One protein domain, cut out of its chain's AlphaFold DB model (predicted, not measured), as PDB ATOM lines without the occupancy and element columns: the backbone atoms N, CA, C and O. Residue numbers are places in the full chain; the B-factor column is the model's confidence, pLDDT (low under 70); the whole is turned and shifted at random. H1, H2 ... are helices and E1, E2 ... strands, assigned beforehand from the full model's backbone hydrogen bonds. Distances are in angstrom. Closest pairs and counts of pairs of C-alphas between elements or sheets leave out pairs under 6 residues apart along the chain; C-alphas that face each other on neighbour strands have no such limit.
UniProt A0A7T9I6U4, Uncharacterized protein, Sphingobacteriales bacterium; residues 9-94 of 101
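Overview. This is residues 9 to 94 of the 101 residues of an uncharacterized protein of Sphingobacteriales bacterium (UniProt A0A7T9I6U4). A very small sheet of three short strands, E1, E3 and E2, forms one end of the domain, and a long helix, H2, makes an arm that reaches away from it. The chain leaves the sheet after E2, runs out to residues 46 to 51, which stick out, and folds back through H2, so that only the last part of H2 comes near the sheet, while the short helices H1 and H3 each graze the sheet. The printed part has 86 residues, with three named helices and three named strands in the order E1, H1, E2, H2, E3, H3; the sheet's order is E1, E3, E2, antiparallel throughout, and the class is mixed, helices and strands. The whole is only just compact, close to loose, with a radius of gyration of the C-alphas of 14.2 A, and it spans 42 by 30 by 24 A.

Arrangement. In the sheet, E3, residues 83 to 86, is the inner strand, and its neighbours are the edge strands E1, residues 9 to 11, and E2, residues 36 to 38. E1 and E3 are antiparallel, with 160 degrees between their directions; N 9 and O 85 are 2.8 A apart and N 11 and O 83 are 2.8 A apart, both within hydrogen-bond range. E3 and E2 are antiparallel at 174 degrees, and N 37 and O 84, at 2.8 A, are within hydrogen-bond range, as are N 84 and O 37, at 3.0 A. H1, residues 23 to 28, is on the sheet but only grazes it with residues 24 to 28; its closest C-alphas to E2 are those of Met 27 and Val 37, 6.7 A apart. E1, H1 and E2 form a split strand-helix-strand unit, two strands running the same way with a helix between them along the chain and E3 between them in the sheet; its crossover is left-handed. H3, residues 87 to 92, is also on the sheet and only grazes it; the closest C-alphas of E1 and H3 are those of Leu 9 and Lys 87, 6.0 A apart. H2, residues 50 to 71, is only just not on the sheet, with 4 pairs of C-alphas within 10 A. Its closest C-alphas to E2 are those of Leu 38 and Ile 67, 7.6 A apart, and H2 is apart from E1. The three helices are apart from one another, and in each of them every O i to N i+4 pair is within hydrogen-bond range.

Along the chain. E3 runs from Val 83 to Thr 86, 10.4 A from first to last C-alpha. E1 begins at Leu 9, with its C-alpha at (-35.352, 3.561, -51.439), and measures 6.2 A to Leu 11, while E2 measures 6.4 A from Ile 36 to Leu 38. H2 is the longest helix, 22 residues and 31.4 A, from C-alpha 50 at (-28.346, -3.095, -16.932) to C-alpha 71 at (-43.334, 16.732, -36.047). H1 runs from Trp 23 to Ser 28 and H3 from Lys 87 to Lys 92, each 8.6 A long, and C-alpha 92 is at (-28.388, 14.907, -54.133).

Size, cuts and confidence. The two C-alphas farthest apart are those of Ser 49 and Ser 88, at 42.6 A. The links from E1 to H1, E2 to H2 and H2 to E3 are long, with 11 residues each; the link from H1 to E2 is short, with 7, and the link from E3 to H3 is tight, with 0. Residues 46 to 51, of which 50 and 51 belong to H2, stand free. The printed part, residues 9 to 94, has no cut. Its mean pLDDT is 91.8, and no printed residue is under 70.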
ATOM      1  N   LEU A   9     -36.229   4.377 -52.258       93.44
ATOM      2  CA  LEU A   9     -35.352   3.561 -51.439       93.44
ATOM      3  C   LEU A   9     -35.976   3.378 -50.061       93.44
ATOM      4  O   LEU A   9     -36.289   4.356 -49.390       93.44
ATOM      5  N   LEU A  10     -36.110   2.126 -49.636       94.12
ATOM      6  CA  LEU A  10     -36.388   1.755 -48.254       94.12
ATOM      7  C   LEU A  10     -35.107   1.166 -47.666       94.12
ATOM      8  O   LEU A  10     -34.552   0.219 -48.224       94.12
ATOM      9  N   LEU A  11     -34.620   1.764 -46.584       92.75
ATOM     10  CA  LEU A  11     -33.348   1.435 -45.955       92.75
ATOM     11  C   LEU A  11     -33.590   0.787 -44.591       92.75
ATOM     12  O   LEU A  11     -34.432   1.239 -43.808       92.75
ATOM     13  N   THR A  12     -32.847  -0.285 -44.337       93.75
ATOM     14  CA  THR A  12     -32.816  -0.996 -43.061       93.75
ATOM     15  C   THR A  12     -31.474  -1.709 -42.902       93.75
ATOM     16  O   THR A  12     -30.795  -1.970 -43.901       93.75
ATOM     17  N   ASP A  13     -31.092  -2.018 -41.663       92.12
ATOM     18  CA  ASP A  13     -29.879  -2.789 -41.389       92.12
ATOM     19  C   ASP A  13     -30.138  -4.292 -41.560       92.12
ATOM     20  O   ASP A  13     -31.263  -4.776 -41.431       92.12
ATOM     21  N   ALA A  14     -29.074  -5.056 -41.818       93.25
ATOM     22  CA  ALA A  14     -29.152  -6.507 -42.009       93.25
ATOM     23  C   ALA A  14     -29.616  -7.279 -40.756       93.25
ATOM     24  O   ALA A  14     -30.003  -8.440 -40.865       93.25
ATOM     25  N   ASP A  15     -29.558  -6.653 -39.579       91.19
ATOM     26  CA  ASP A  15     -29.958  -7.209 -38.284       91.19
ATOM     27  C   ASP A  15     -31.318  -6.685 -37.781       91.19
ATOM     28  O   ASP A  15     -31.737  -7.008 -36.667       91.19
ATOM     29  N   CYS A  16     -32.029  -5.904 -38.601       92.69
ATOM     30  CA  CYS A  16     -33.368  -5.410 -38.303       92.69
ATOM     31  C   CYS A  16     -34.455  -6.332 -38.873       92.69
ATOM     32  O   CYS A  16     -34.270  -7.024 -39.874       92.69
ATOM     33  N   PHE A  17     -35.629  -6.315 -38.238       92.44
ATOM     34  CA  PHE A  17     -36.776  -7.128 -38.642       92.44
ATOM     35  C   PHE A  17     -38.025  -6.255 -38.785       92.44
ATOM     36  O   PHE A  17     -38.271  -5.409 -37.919       92.44
ATOM     37  N   PRO A  18     -38.847  -6.464 -39.828       92.94
ATOM     38  CA  PRO A  18     -40.113  -5.760 -39.949       92.94
ATOM     39  C   PRO A  18     -41.047  -6.153 -38.801       92.94
ATOM     40  O   PRO A  18     -41.172  -7.325 -38.448       92.94
ATOM     41  N   VAL A  19     -41.738  -5.164 -38.232       90.69
ATOM     42  CA  VAL A  19     -42.702  -5.390 -37.139       90.69
ATOM     43  C   VAL A  19     -43.965  -6.122 -37.614       90.69
ATOM     44  O   VAL A  19     -44.688  -6.704 -36.810       90.69
ATOM     45  N   SER A  20     -44.245  -6.092 -38.920       93.50
ATOM     46  CA  SER A  20     -45.382  -6.769 -39.543       93.50
ATOM     47  C   SER A  20     -45.149  -7.005 -41.036       93.50
ATOM     48  O   SER A  20     -44.306  -6.354 -41.657       93.50
ATOM     49  N   GLU A  21     -45.960  -7.877 -41.638       96.12
ATOM     50  CA  GLU A  21     -45.992  -8.103 -43.093       96.12
ATOM     51  C   GLU A  21     -46.365  -6.832 -43.882       96.12
ATOM     52  O   GLU A  21     -45.990  -6.674 -45.041       96.12
ATOM     53  N   ASN A  22     -47.040  -5.881 -43.227       96.44
ATOM     54  CA  ASN A  22     -47.484  -4.616 -43.812       96.44
ATOM     55  C   ASN A  22     -46.464  -3.474 -43.670       96.44
ATOM     56  O   ASN A  22     -46.775  -2.339 -44.025       96.44
ATOM     57  N   TRP A  23     -45.255  -3.728 -43.151       95.19
ATOM     58  CA  TRP A  23     -44.254  -2.682 -42.897       95.19
ATOM     59  C   TRP A  23     -43.977  -1.802 -44.126       95.19
ATOM     60  O   TRP A  23     -44.046  -0.578 -44.030       95.19
ATOM     61  N   ILE A  24     -43.747  -2.411 -45.294       94.94
ATOM     62  CA  ILE A  24     -43.462  -1.672 -46.534       94.94
ATOM     63  C   ILE A  24     -44.668  -0.821 -46.949       94.94
ATOM     64  O   ILE A  24     -44.495   0.348 -47.291       94.94
ATOM     65  N   ALA A  25     -45.881  -1.381 -46.874       95.44
ATOM     66  CA  ALA A  25     -47.110  -0.669 -47.213       95.44
ATOM     67  C   ALA A  25     -47.299   0.562 -46.312       95.44
ATOM     68  O   ALA A  25     -47.500   1.667 -46.817       95.44
ATOM     69  N   ASN A  26     -47.114   0.395 -44.999       94.25
ATOM     70  CA  ASN A  26     -47.207   1.476 -44.019       94.25
ATOM     71  C   ASN A  26     -46.175   2.581 -44.272       94.25
ATOM     72  O   ASN A  26     -46.521   3.759 -44.234       94.25
ATOM     73  N   MET A  27     -44.922   2.225 -44.571       94.31
ATOM     74  CA  MET A  27     -43.894   3.217 -44.913       94.31
ATOM     75  C   MET A  27     -44.257   3.954 -46.212       94.31
ATOM     76  O   MET A  27     -44.240   5.183 -46.255       94.31
ATOM     77  N   SER A  28     -44.668   3.219 -47.249       94.00
ATOM     78  CA  SER A  28     -44.980   3.793 -48.564       94.00
ATOM     79  C   SER A  28     -46.217   4.695 -48.582       94.00
ATOM     80  O   SER A  28     -46.277   5.615 -49.392       94.00
ATOM     81  N   ALA A  29     -47.173   4.492 -47.667       94.12
ATOM     82  CA  ALA A  29     -48.394   5.296 -47.579       94.12
ATOM     83  C   ALA A  29     -48.121   6.796 -47.352       94.12
ATOM     84  O   ALA A  29     -48.942   7.637 -47.710       94.12
ATOM     85  N   HIS A  30     -46.960   7.134 -46.789       90.69
ATOM     86  CA  HIS A  30     -46.584   8.508 -46.461       90.69
ATOM     87  C   HIS A  30     -45.839   9.224 -47.601       90.69
ATOM     88  O   HIS A  30     -45.732  10.449 -47.581       90.69
ATOM     89  N   LEU A  31     -45.380   8.503 -48.631       86.31
ATOM     90  CA  LEU A  31     -44.583   9.075 -49.727       86.31
ATOM     91  C   LEU A  31     -45.329  10.081 -50.603       86.31
ATOM     92  O   LEU A  31     -44.699  10.892 -51.272       86.31
ATOM     93  N   PHE A  32     -46.662  10.041 -50.619       83.62
ATOM     94  CA  PHE A  32     -47.451  11.022 -51.366       83.62
ATOM     95  C   PHE A  32     -47.304  12.438 -50.803       83.62
ATOM     96  O   PHE A  32     -47.493  13.406 -51.534       83.62
ATOM     97  N   ASN A  33     -46.967  12.549 -49.517       86.25
ATOM     98  CA  ASN A  33     -46.916  13.817 -48.798       86.25
ATOM     99  C   ASN A  33     -45.487  14.226 -48.411       86.25
ATOM    100  O   ASN A  33     -45.262  15.397 -48.118       86.25
ATOM    101  N   TYR A  34     -44.532  13.287 -48.396       88.69
ATOM    102  CA  TYR A  34     -43.188  13.513 -47.863       88.69
ATOM    103  C   TYR A  34     -42.097  12.876 -48.731       88.69
ATOM    104  O   TYR A  34     -42.212  11.726 -49.151       88.69
ATOM    105  N   GLU A  35     -40.992  13.601 -48.940       87.44
ATOM    106  CA  GLU A  35     -39.802  13.088 -49.646       87.44
ATOM    107  C   GLU A  35     -38.932  12.165 -48.772       87.44
ATOM    108  O   GLU A  35     -38.135  11.375 -49.290       87.44
ATOM    109  N   ILE A  36     -39.095  12.272 -47.449       91.00
ATOM    110  CA  ILE A  36     -38.442  11.458 -46.423       91.00
ATOM    111  C   ILE A  36     -39.527  10.937 -45.483       91.00
ATOM    112  O   ILE A  36     -40.281  11.719 -44.907       91.00
ATOM    113  N   VAL A  37     -39.580   9.622 -45.288       93.50
ATOM    114  CA  VAL A  37     -40.445   8.980 -44.293       93.50
ATOM    115  C   VAL A  37     -39.567   8.381 -43.208       93.50
ATOM    116  O   VAL A  37     -38.728   7.512 -43.467       93.50
ATOM    117  N   LEU A  38     -39.772   8.859 -41.985       93.12
ATOM    118  CA  LEU A  38     -39.053   8.417 -40.801       93.12
ATOM    119  C   LEU A  38     -39.788   7.258 -40.135       93.12
ATOM    120  O   LEU A  38     -40.988   7.338 -39.879       93.12
ATOM    121  N   GLY A  39     -39.057   6.199 -39.815       92.19
ATOM    122  CA  GLY A  39     -39.545   5.083 -39.026       92.19
ATOM    123  C   GLY A  39     -38.649   4.828 -37.821       92.19
ATOM    124  O   GLY A  39     -37.457   5.127 -37.823       92.19
ATOM    125  N   ILE A  40     -39.227   4.237 -36.780       92.50
ATOM    126  CA  ILE A  40     -38.496   3.849 -35.570       92.50
ATOM    127  C   ILE A  40     -38.010   2.402 -35.676       92.50
ATOM    128  O   ILE A  40     -38.659   1.565 -36.303       92.50
ATOM    129  N   SER A  41     -36.883   2.093 -35.038       91.69
ATOM    130  CA  SER A  41     -36.360   0.728 -34.928       91.69
ATOM    131  C   SER A  41     -35.908   0.476 -33.489       91.69
ATOM    132  O   SER A  41     -34.721   0.629 -33.193       91.69
ATOM    133  N   PRO A  42     -36.840   0.161 -32.569       89.00
ATOM    134  CA  PRO A  42     -36.507  -0.091 -31.173       89.00
ATOM    135  C   PRO A  42     -35.541  -1.265 -31.036       89.00
ATOM    136  O   PRO A  42     -35.642  -2.258 -31.758       89.00
ATOM    137  N   TYR A  43     -34.624  -1.168 -30.075       89.12
ATOM    138  CA  TYR A  43     -33.770  -2.295 -29.725       89.12
ATOM    139  C   TYR A  43     -34.616  -3.453 -29.179       89.12
ATOM    140  O   TYR A  43     -35.550  -3.244 -28.409       89.12
ATOM    141  N   LYS A  44     -34.287  -4.686 -29.578       89.12
ATOM    142  CA  LYS A  44     -34.937  -5.903 -29.083       89.12
ATOM    143  C   LYS A  44     -33.940  -6.703 -28.256       89.12
ATOM    144  O   LYS A  44     -33.161  -7.485 -28.800       89.12
ATOM    145  N   ALA A  45     -33.966  -6.522 -26.938       85.56
ATOM    146  CA  ALA A  45     -33.093  -7.293 -26.060       85.56
ATOM    147  C   ALA A  45     -33.489  -8.776 -26.025       85.56
ATOM    148  O   ALA A  45     -34.662  -9.134 -25.932       85.56
ATOM    149  N   THR A  46     -32.482  -9.646 -26.035       83.75
ATOM    150  CA  THR A  46     -32.655 -11.093 -25.833       83.75
ATOM    151  C   THR A  46     -32.612 -11.485 -24.356       83.75
ATOM    152  O   THR A  46     -33.102 -12.551 -23.990       83.75
ATOM    153  N   LYS A  47     -32.025 -10.633 -23.503       91.06
ATOM    154  CA  LYS A  47     -31.905 -10.821 -22.053       91.06
ATOM    155  C   LYS A  47     -32.030  -9.483 -21.335       91.06
ATOM    156  O   LYS A  47     -31.516  -8.478 -21.820       91.06
ATOM    157  N   VAL A  48     -32.659  -9.506 -20.164       92.19
ATOM    158  CA  VAL A  48     -32.762  -8.342 -19.275       92.19
ATOM    159  C   VAL A  48     -31.447  -8.171 -18.511       92.19
ATOM    160  O   VAL A  48     -30.931  -9.125 -17.927       92.19
ATOM    161  N   SER A  49     -30.878  -6.969 -18.559       95.44
ATOM    162  CA  SER A  49     -29.610  -6.581 -17.937       95.44
ATOM    163  C   SER A  49     -29.499  -5.054 -17.849       95.44
ATOM    164  O   SER A  49     -30.110  -4.343 -18.639       95.44
ATOM    165  N   LEU A  50     -28.622  -4.538 -16.981       96.00
ATOM    166  CA  LEU A  50     -28.346  -3.095 -16.932       96.00
ATOM    167  C   LEU A  50     -27.927  -2.535 -18.305       96.00
ATOM    168  O   LEU A  50     -28.331  -1.440 -18.683       96.00
ATOM    169  N   LEU A  51     -27.152  -3.307 -19.076       94.38
ATOM    170  CA  LEU A  51     -26.752  -2.917 -20.428       94.38
ATOM    171  C   LEU A  51     -27.961  -2.808 -21.365       94.38
ATOM    172  O   LEU A  51     -28.079  -1.813 -22.075       94.38
ATOM    173  N   SER A  52     -28.863  -3.797 -21.356       94.06
ATOM    174  CA  SER A  52     -30.071  -3.736 -22.185       94.06
ATOM    175  C   SER A  52     -30.961  -2.566 -21.796       94.06
ATOM    176  O   SER A  52     -31.572  -1.961 -22.670       94.06
ATOM    177  N   ASP A  53     -31.026  -2.221 -20.513       94.00
ATOM    178  CA  ASP A  53     -31.845  -1.106 -20.038       94.00
ATOM    179  C   ASP A  53     -31.270   0.235 -20.506       94.00
ATOM    180  O   ASP A  53     -32.010   1.083 -21.003       94.00
ATOM    181  N   ILE A  54     -29.942   0.395 -20.454       95.88
ATOM    182  CA  ILE A  54     -29.251   1.573 -21.001       95.88
ATOM    183  C   ILE A  54     -29.457   1.672 -22.519       95.88
ATOM    184  O   ILE A  54     -29.749   2.754 -23.022       95.88
ATOM    185  N   GLN A  55     -29.356   0.558 -23.252       94.25
ATOM    186  CA  GLN A  55     -29.586   0.528 -24.702       94.25
ATOM    187  C   GLN A  55     -31.027   0.905 -25.063       94.25
ATOM    188  O   GLN A  55     -31.247   1.696 -25.980       94.25
ATOM    189  N   HIS A  56     -32.024   0.382 -24.344       93.75
ATOM    190  CA  HIS A  56     -33.416   0.783 -24.557       93.75
ATOM    191  C   HIS A  56     -33.639   2.248 -24.205       93.75
ATOM    192  O   HIS A  56     -34.330   2.936 -24.949       93.75
ATOM    193  N   TYR A  57     -33.065   2.735 -23.103       94.81
ATOM    194  CA  TYR A  57     -33.188   4.134 -22.712       94.81
ATOM    195  C   TYR A  57     -32.624   5.064 -23.791       94.81
ATOM    196  O   TYR A  57     -33.330   5.967 -24.233       94.81
ATOM    197  N   GLU A  58     -31.396   4.817 -24.253       94.00
ATOM    198  CA  GLU A  58     -30.750   5.629 -25.289       94.00
ATOM    199  C   GLU A  58     -31.543   5.581 -26.596       94.00
ATOM    200  O   GLU A  58     -31.957   6.626 -27.091       94.00
ATOM    201  N   THR A  59     -31.867   4.384 -27.096       93.00
ATOM    202  CA  THR A  59     -32.632   4.256 -28.347       93.00
ATOM    203  C   THR A  59     -34.018   4.889 -28.242       93.00
ATOM    204  O   THR A  59     -34.490   5.484 -29.212       93.00
ATOM    205  N   THR A  60     -34.645   4.829 -27.060       93.75
ATOM    206  CA  THR A  60     -35.935   5.470 -26.786       93.75
ATOM    207  C   THR A  60     -35.847   6.984 -26.794       93.75
ATOM    208  O   THR A  60     -36.642   7.645 -27.460       93.75
ATOM    209  N   GLN A  61     -34.864   7.543 -26.094       95.56
ATOM    210  CA  GLN A  61     -34.610   8.980 -26.104       95.56
ATOM    211  C   GLN A  61     -34.325   9.475 -27.522       95.56
ATOM    212  O   GLN A  61     -34.940  10.447 -27.963       95.56
ATOM    213  N   THR A  62     -33.473   8.768 -28.263       93.88
ATOM    214  CA  THR A  62     -33.103   9.123 -29.634       93.88
ATOM    215  C   THR A  62     -34.323   9.161 -30.552       93.88
ATOM    216  O   THR A  62     -34.525  10.166 -31.239       93.88
ATOM    217  N   TYR A  63     -35.188   8.134 -30.543       93.25
ATOM    218  CA  TYR A  63     -36.372   8.175 -31.408       93.25
ATOM    219  C   TYR A  63     -37.410   9.208 -30.980       93.25
ATOM    220  O   TYR A  63     -38.027   9.828 -31.845       93.25
ATOM    221  N   LEU A  64     -37.600   9.424 -29.674       94.25
ATOM    222  CA  LEU A  64     -38.510  10.460 -29.186       94.25
ATOM    223  C   LEU A  64     -38.067  11.839 -29.675       94.25
ATOM    224  O   LEU A  64     -38.901  12.603 -30.150       94.25
ATOM    225  N   GLN A  65     -36.769  12.133 -29.613       94.19
ATOM    226  CA  GLN A  65     -36.224  13.420 -30.038       94.19
ATOM    227  C   GLN A  65     -36.411  13.654 -31.536       94.19
ATOM    228  O   GLN A  65     -37.011  14.658 -31.917       94.19
ATOM    229  N   TYR A  66     -35.944  12.745 -32.401       92.75
ATOM    230  CA  TYR A  66     -35.999  13.019 -33.840       92.75
ATOM    231  C   TYR A  66     -37.424  12.991 -34.399       92.75
ATOM    232  O   TYR A  66     -37.729  13.778 -35.292       92.75
ATOM    233  N   ILE A  67     -38.323  12.162 -33.852       92.38
ATOM    234  CA  ILE A  67     -39.738  12.187 -34.246       92.38
ATOM    235  C   ILE A  67     -40.419  13.459 -33.737       92.38
ATOM    236  O   ILE A  67     -41.143  14.101 -34.497       92.38
ATOM    237  N   ALA A  68     -40.191  13.857 -32.480       94.19
ATOM    238  CA  ALA A  68     -40.801  15.067 -31.932       94.19
ATOM    239  C   ALA A  68     -40.356  16.317 -32.694       94.19
ATOM    240  O   ALA A  68     -41.191  17.145 -33.053       94.19
ATOM    241  N   PHE A  69     -39.063  16.437 -32.993       93.88
ATOM    242  CA  PHE A  69     -38.543  17.570 -33.747       93.88
ATOM    243  C   PHE A  69     -38.990  17.564 -35.213       93.88
ATOM    244  O   PHE A  69     -39.356  18.622 -35.727       93.88
ATOM    245  N   ALA A  70     -39.082  16.397 -35.859       91.50
ATOM    246  CA  ALA A  70     -39.682  16.291 -37.191       91.50
ATOM    247  C   ALA A  70     -41.152  16.741 -37.194       91.50
ATOM    248  O   ALA A  70     -41.549  17.549 -38.031       91.50
ATOM    249  N   ASN A  71     -41.941  16.304 -36.208       90.62
ATOM    250  CA  ASN A  71     -43.334  16.732 -36.047       90.62
ATOM    251  C   ASN A  71     -43.464  18.229 -35.720       90.62
ATOM    252  O   ASN A  71     -44.468  18.845 -36.068       90.62
ATOM    253  N   ALA A  72     -42.458  18.821 -35.074       94.06
ATOM    254  CA  ALA A  72     -42.385  20.256 -34.805       94.06
ATOM    255  C   ALA A  72     -41.909  21.084 -36.017       94.06
ATOM    256  O   ALA A  72     -41.793  22.303 -35.906       94.06
ATOM    257  N   GLY A  73     -41.620  20.449 -37.160       90.62
ATOM    258  CA  GLY A  73     -41.112  21.126 -38.355       90.62
ATOM    259  C   GLY A  73     -39.653  21.574 -38.241       90.62
ATOM    260  O   GLY A  73     -39.214  22.399 -39.037       90.62
ATOM    261  N   ILE A  74     -38.905  21.036 -37.270       91.06
ATOM    262  CA  ILE A  74     -37.460  21.259 -37.105       91.06
ATOM    263  C   ILE A  74     -36.718  19.911 -37.101       91.06
ATOM    264  O   ILE A  74     -36.009  19.591 -36.146       91.06
ATOM    265  N   PRO A  75     -36.920  19.056 -38.112       89.06
ATOM    266  CA  PRO A  75     -36.154  17.828 -38.219       89.06
ATOM    267  C   PRO A  75     -34.629  18.099 -38.237       89.06
ATOM    268  O   PRO A  75     -34.155  19.190 -38.549       89.06
ATOM    269  N   TYR A  76     -33.853  17.125 -37.752       88.00
ATOM    270  CA  TYR A  76     -32.394  17.280 -37.598       88.00
ATOM    271  C   TYR A  76     -31.609  15.974 -37.764       88.00
ATOM    272  O   TYR A  76     -30.388  15.993 -37.925       88.00
ATOM    273  N   MET A  77     -32.289  14.827 -37.673       87.25
ATOM    274  CA  MET A  77     -31.667  13.510 -37.682       87.25
ATOM    275  C   MET A  77     -32.669  12.444 -38.125       87.25
ATOM    276  O   MET A  77     -33.870  12.552 -37.883       87.25
ATOM    277  N   CYS A  78     -32.155  11.378 -38.729       86.81
ATOM    278  CA  CYS A  78     -32.855  10.113 -38.901       86.81
ATOM    279  C   CYS A  78     -31.875   8.947 -38.724       86.81
ATOM    280  O   CYS A  78     -30.659   9.127 -38.800       86.81
ATOM    281  N   VAL A  79     -32.399   7.745 -38.487       86.00
ATOM    282  CA  VAL A  79     -31.588   6.532 -38.327       86.00
ATOM    283  C   VAL A  79     -31.792   5.641 -39.549       86.00
ATOM    284  O   VAL A  79     -32.923   5.290 -39.877       86.00
ATOM    285  N   GLY A  80     -30.703   5.214 -40.197       85.44
ATOM    286  CA  GLY A  80     -30.731   4.395 -41.423       85.44
ATOM    287  C   GLY A  80     -31.395   3.010 -41.303       85.44
ATOM    288  O   GLY A  80     -31.509   2.302 -42.297       85.44
ATOM    289  N   ARG A  81     -31.852   2.637 -40.102       90.31
ATOM    290  CA  ARG A  81     -32.465   1.344 -39.757       90.31
ATOM    291  C   ARG A  81     -33.922   1.212 -40.197       90.31
ATOM    292  O   ARG A  81     -34.410   0.094 -40.351       90.31
ATOM    293  N   ASN A  82     -34.625   2.330 -40.358       93.62
ATOM    294  CA  ASN A  82     -36.015   2.348 -40.802       93.62
ATOM    295  C   ASN A  82     -36.331   3.717 -41.410       93.62
ATOM    296  O   ASN A  82     -36.910   4.589 -40.769       93.62
ATOM    297  N   VAL A  83     -35.885   3.932 -42.641       93.94
ATOM    298  CA  VAL A  83     -36.091   5.204 -43.336       93.94
ATOM    299  C   VAL A  83     -36.389   4.951 -44.801       93.94
ATOM    300  O   VAL A  83     -35.828   4.045 -45.420       93.94
ATOM    301  N   MET A  84     -37.280   5.754 -45.360       94.12
ATOM    302  CA  MET A  84     -37.615   5.707 -46.774       94.12
ATOM    303  C   MET A  84     -37.379   7.077 -47.398       94.12
ATOM    304  O   MET A  84     -37.767   8.093 -46.828       94.12
ATOM    305  N   VAL A  85     -36.718   7.102 -48.550       93.19
ATOM    306  CA  VAL A  85     -36.335   8.332 -49.255       93.19
ATOM    307  C   VAL A  85     -36.414   8.135 -50.760       93.19
ATOM    308  O   VAL A  85     -36.277   7.017 -51.265       93.19
ATOM    309  N   THR A  86     -36.571   9.222 -51.506       92.19
ATOM    310  CA  THR A  86     -36.421   9.163 -52.962       92.19
ATOM    311  C   THR A  86     -34.951   8.993 -53.355       92.19
ATOM    312  O   THR A  86     -34.018   9.507 -52.728       92.19
ATOM    313  N   LYS A  87     -34.726   8.252 -54.437       91.31
ATOM    314  CA  LYS A  87     -33.412   7.981 -55.022       91.31
ATOM    315  C   LYS A  87     -32.733   9.280 -55.474       91.31
ATOM    316  O   LYS A  87     -31.527   9.432 -55.299       91.31
ATOM    317  N   SER A  88     -33.501  10.233 -55.997       91.19
ATOM    318  CA  SER A  88     -33.011  11.566 -56.367       91.19
ATOM    319  C   SER A  88     -32.477  12.334 -55.156       91.19
ATOM    320  O   SER A  88     -31.362  12.854 -55.211       91.19
ATOM    321  N   LEU A  89     -33.218  12.353 -54.043       90.69
ATOM    322  CA  LEU A  89     -32.812  13.032 -52.815       90.69
ATOM    323  C   LEU A  89     -31.564  12.389 -52.202       90.69
ATOM    324  O   LEU A  89     -30.597  13.079 -51.888       90.69
ATOM    325  N   TYR A  90     -31.540  11.060 -52.114       90.06
ATOM    326  CA  TYR A  90     -30.373  10.336 -51.612       90.06
ATOM    327  C   TYR A  90     -29.123  10.593 -52.476       90.06
ATOM    328  O   TYR A  90     -28.028  10.737 -51.943       90.06
ATOM    329  N   GLN A  91     -29.247  10.715 -53.804       90.19
ATOM    330  CA  GLN A  91     -28.117  11.106 -54.667       90.19
ATOM    331  C   GLN A  91     -27.680  12.550 -54.448       90.19
ATOM    332  O   GLN A  91     -26.481  12.810 -54.355       90.19
ATOM    333  N   LYS A  92     -28.641  13.475 -54.344       90.31
ATOM    334  CA  LYS A  92     -28.388  14.907 -54.133       90.31
ATOM    335  C   LYS A  92     -27.497  15.157 -52.915       90.31
ATOM    336  O   LYS A  92     -26.634  16.026 -52.971       90.31
ATOM    337  N   TYR A  93     -27.673  14.376 -51.850       87.94
ATOM    338  CA  TYR A  93     -26.909  14.499 -50.603       87.94
ATOM    339  C   TYR A  93     -25.795  13.453 -50.449       87.94
ATOM    340  O   TYR A  93     -25.309  13.210 -49.341       87.94
ATOM    341  N   ASN A  94     -25.364  12.856 -51.568       85.00
ATOM    342  CA  ASN A  94     -24.291  11.865 -51.644       85.00
ATOM    343  C   ASN A  94     -24.466  10.722 -50.627       85.00
ATOM    344  O   ASN A  94     -23.545  10.332 -49.912       85.00
TER     345      ASN A  94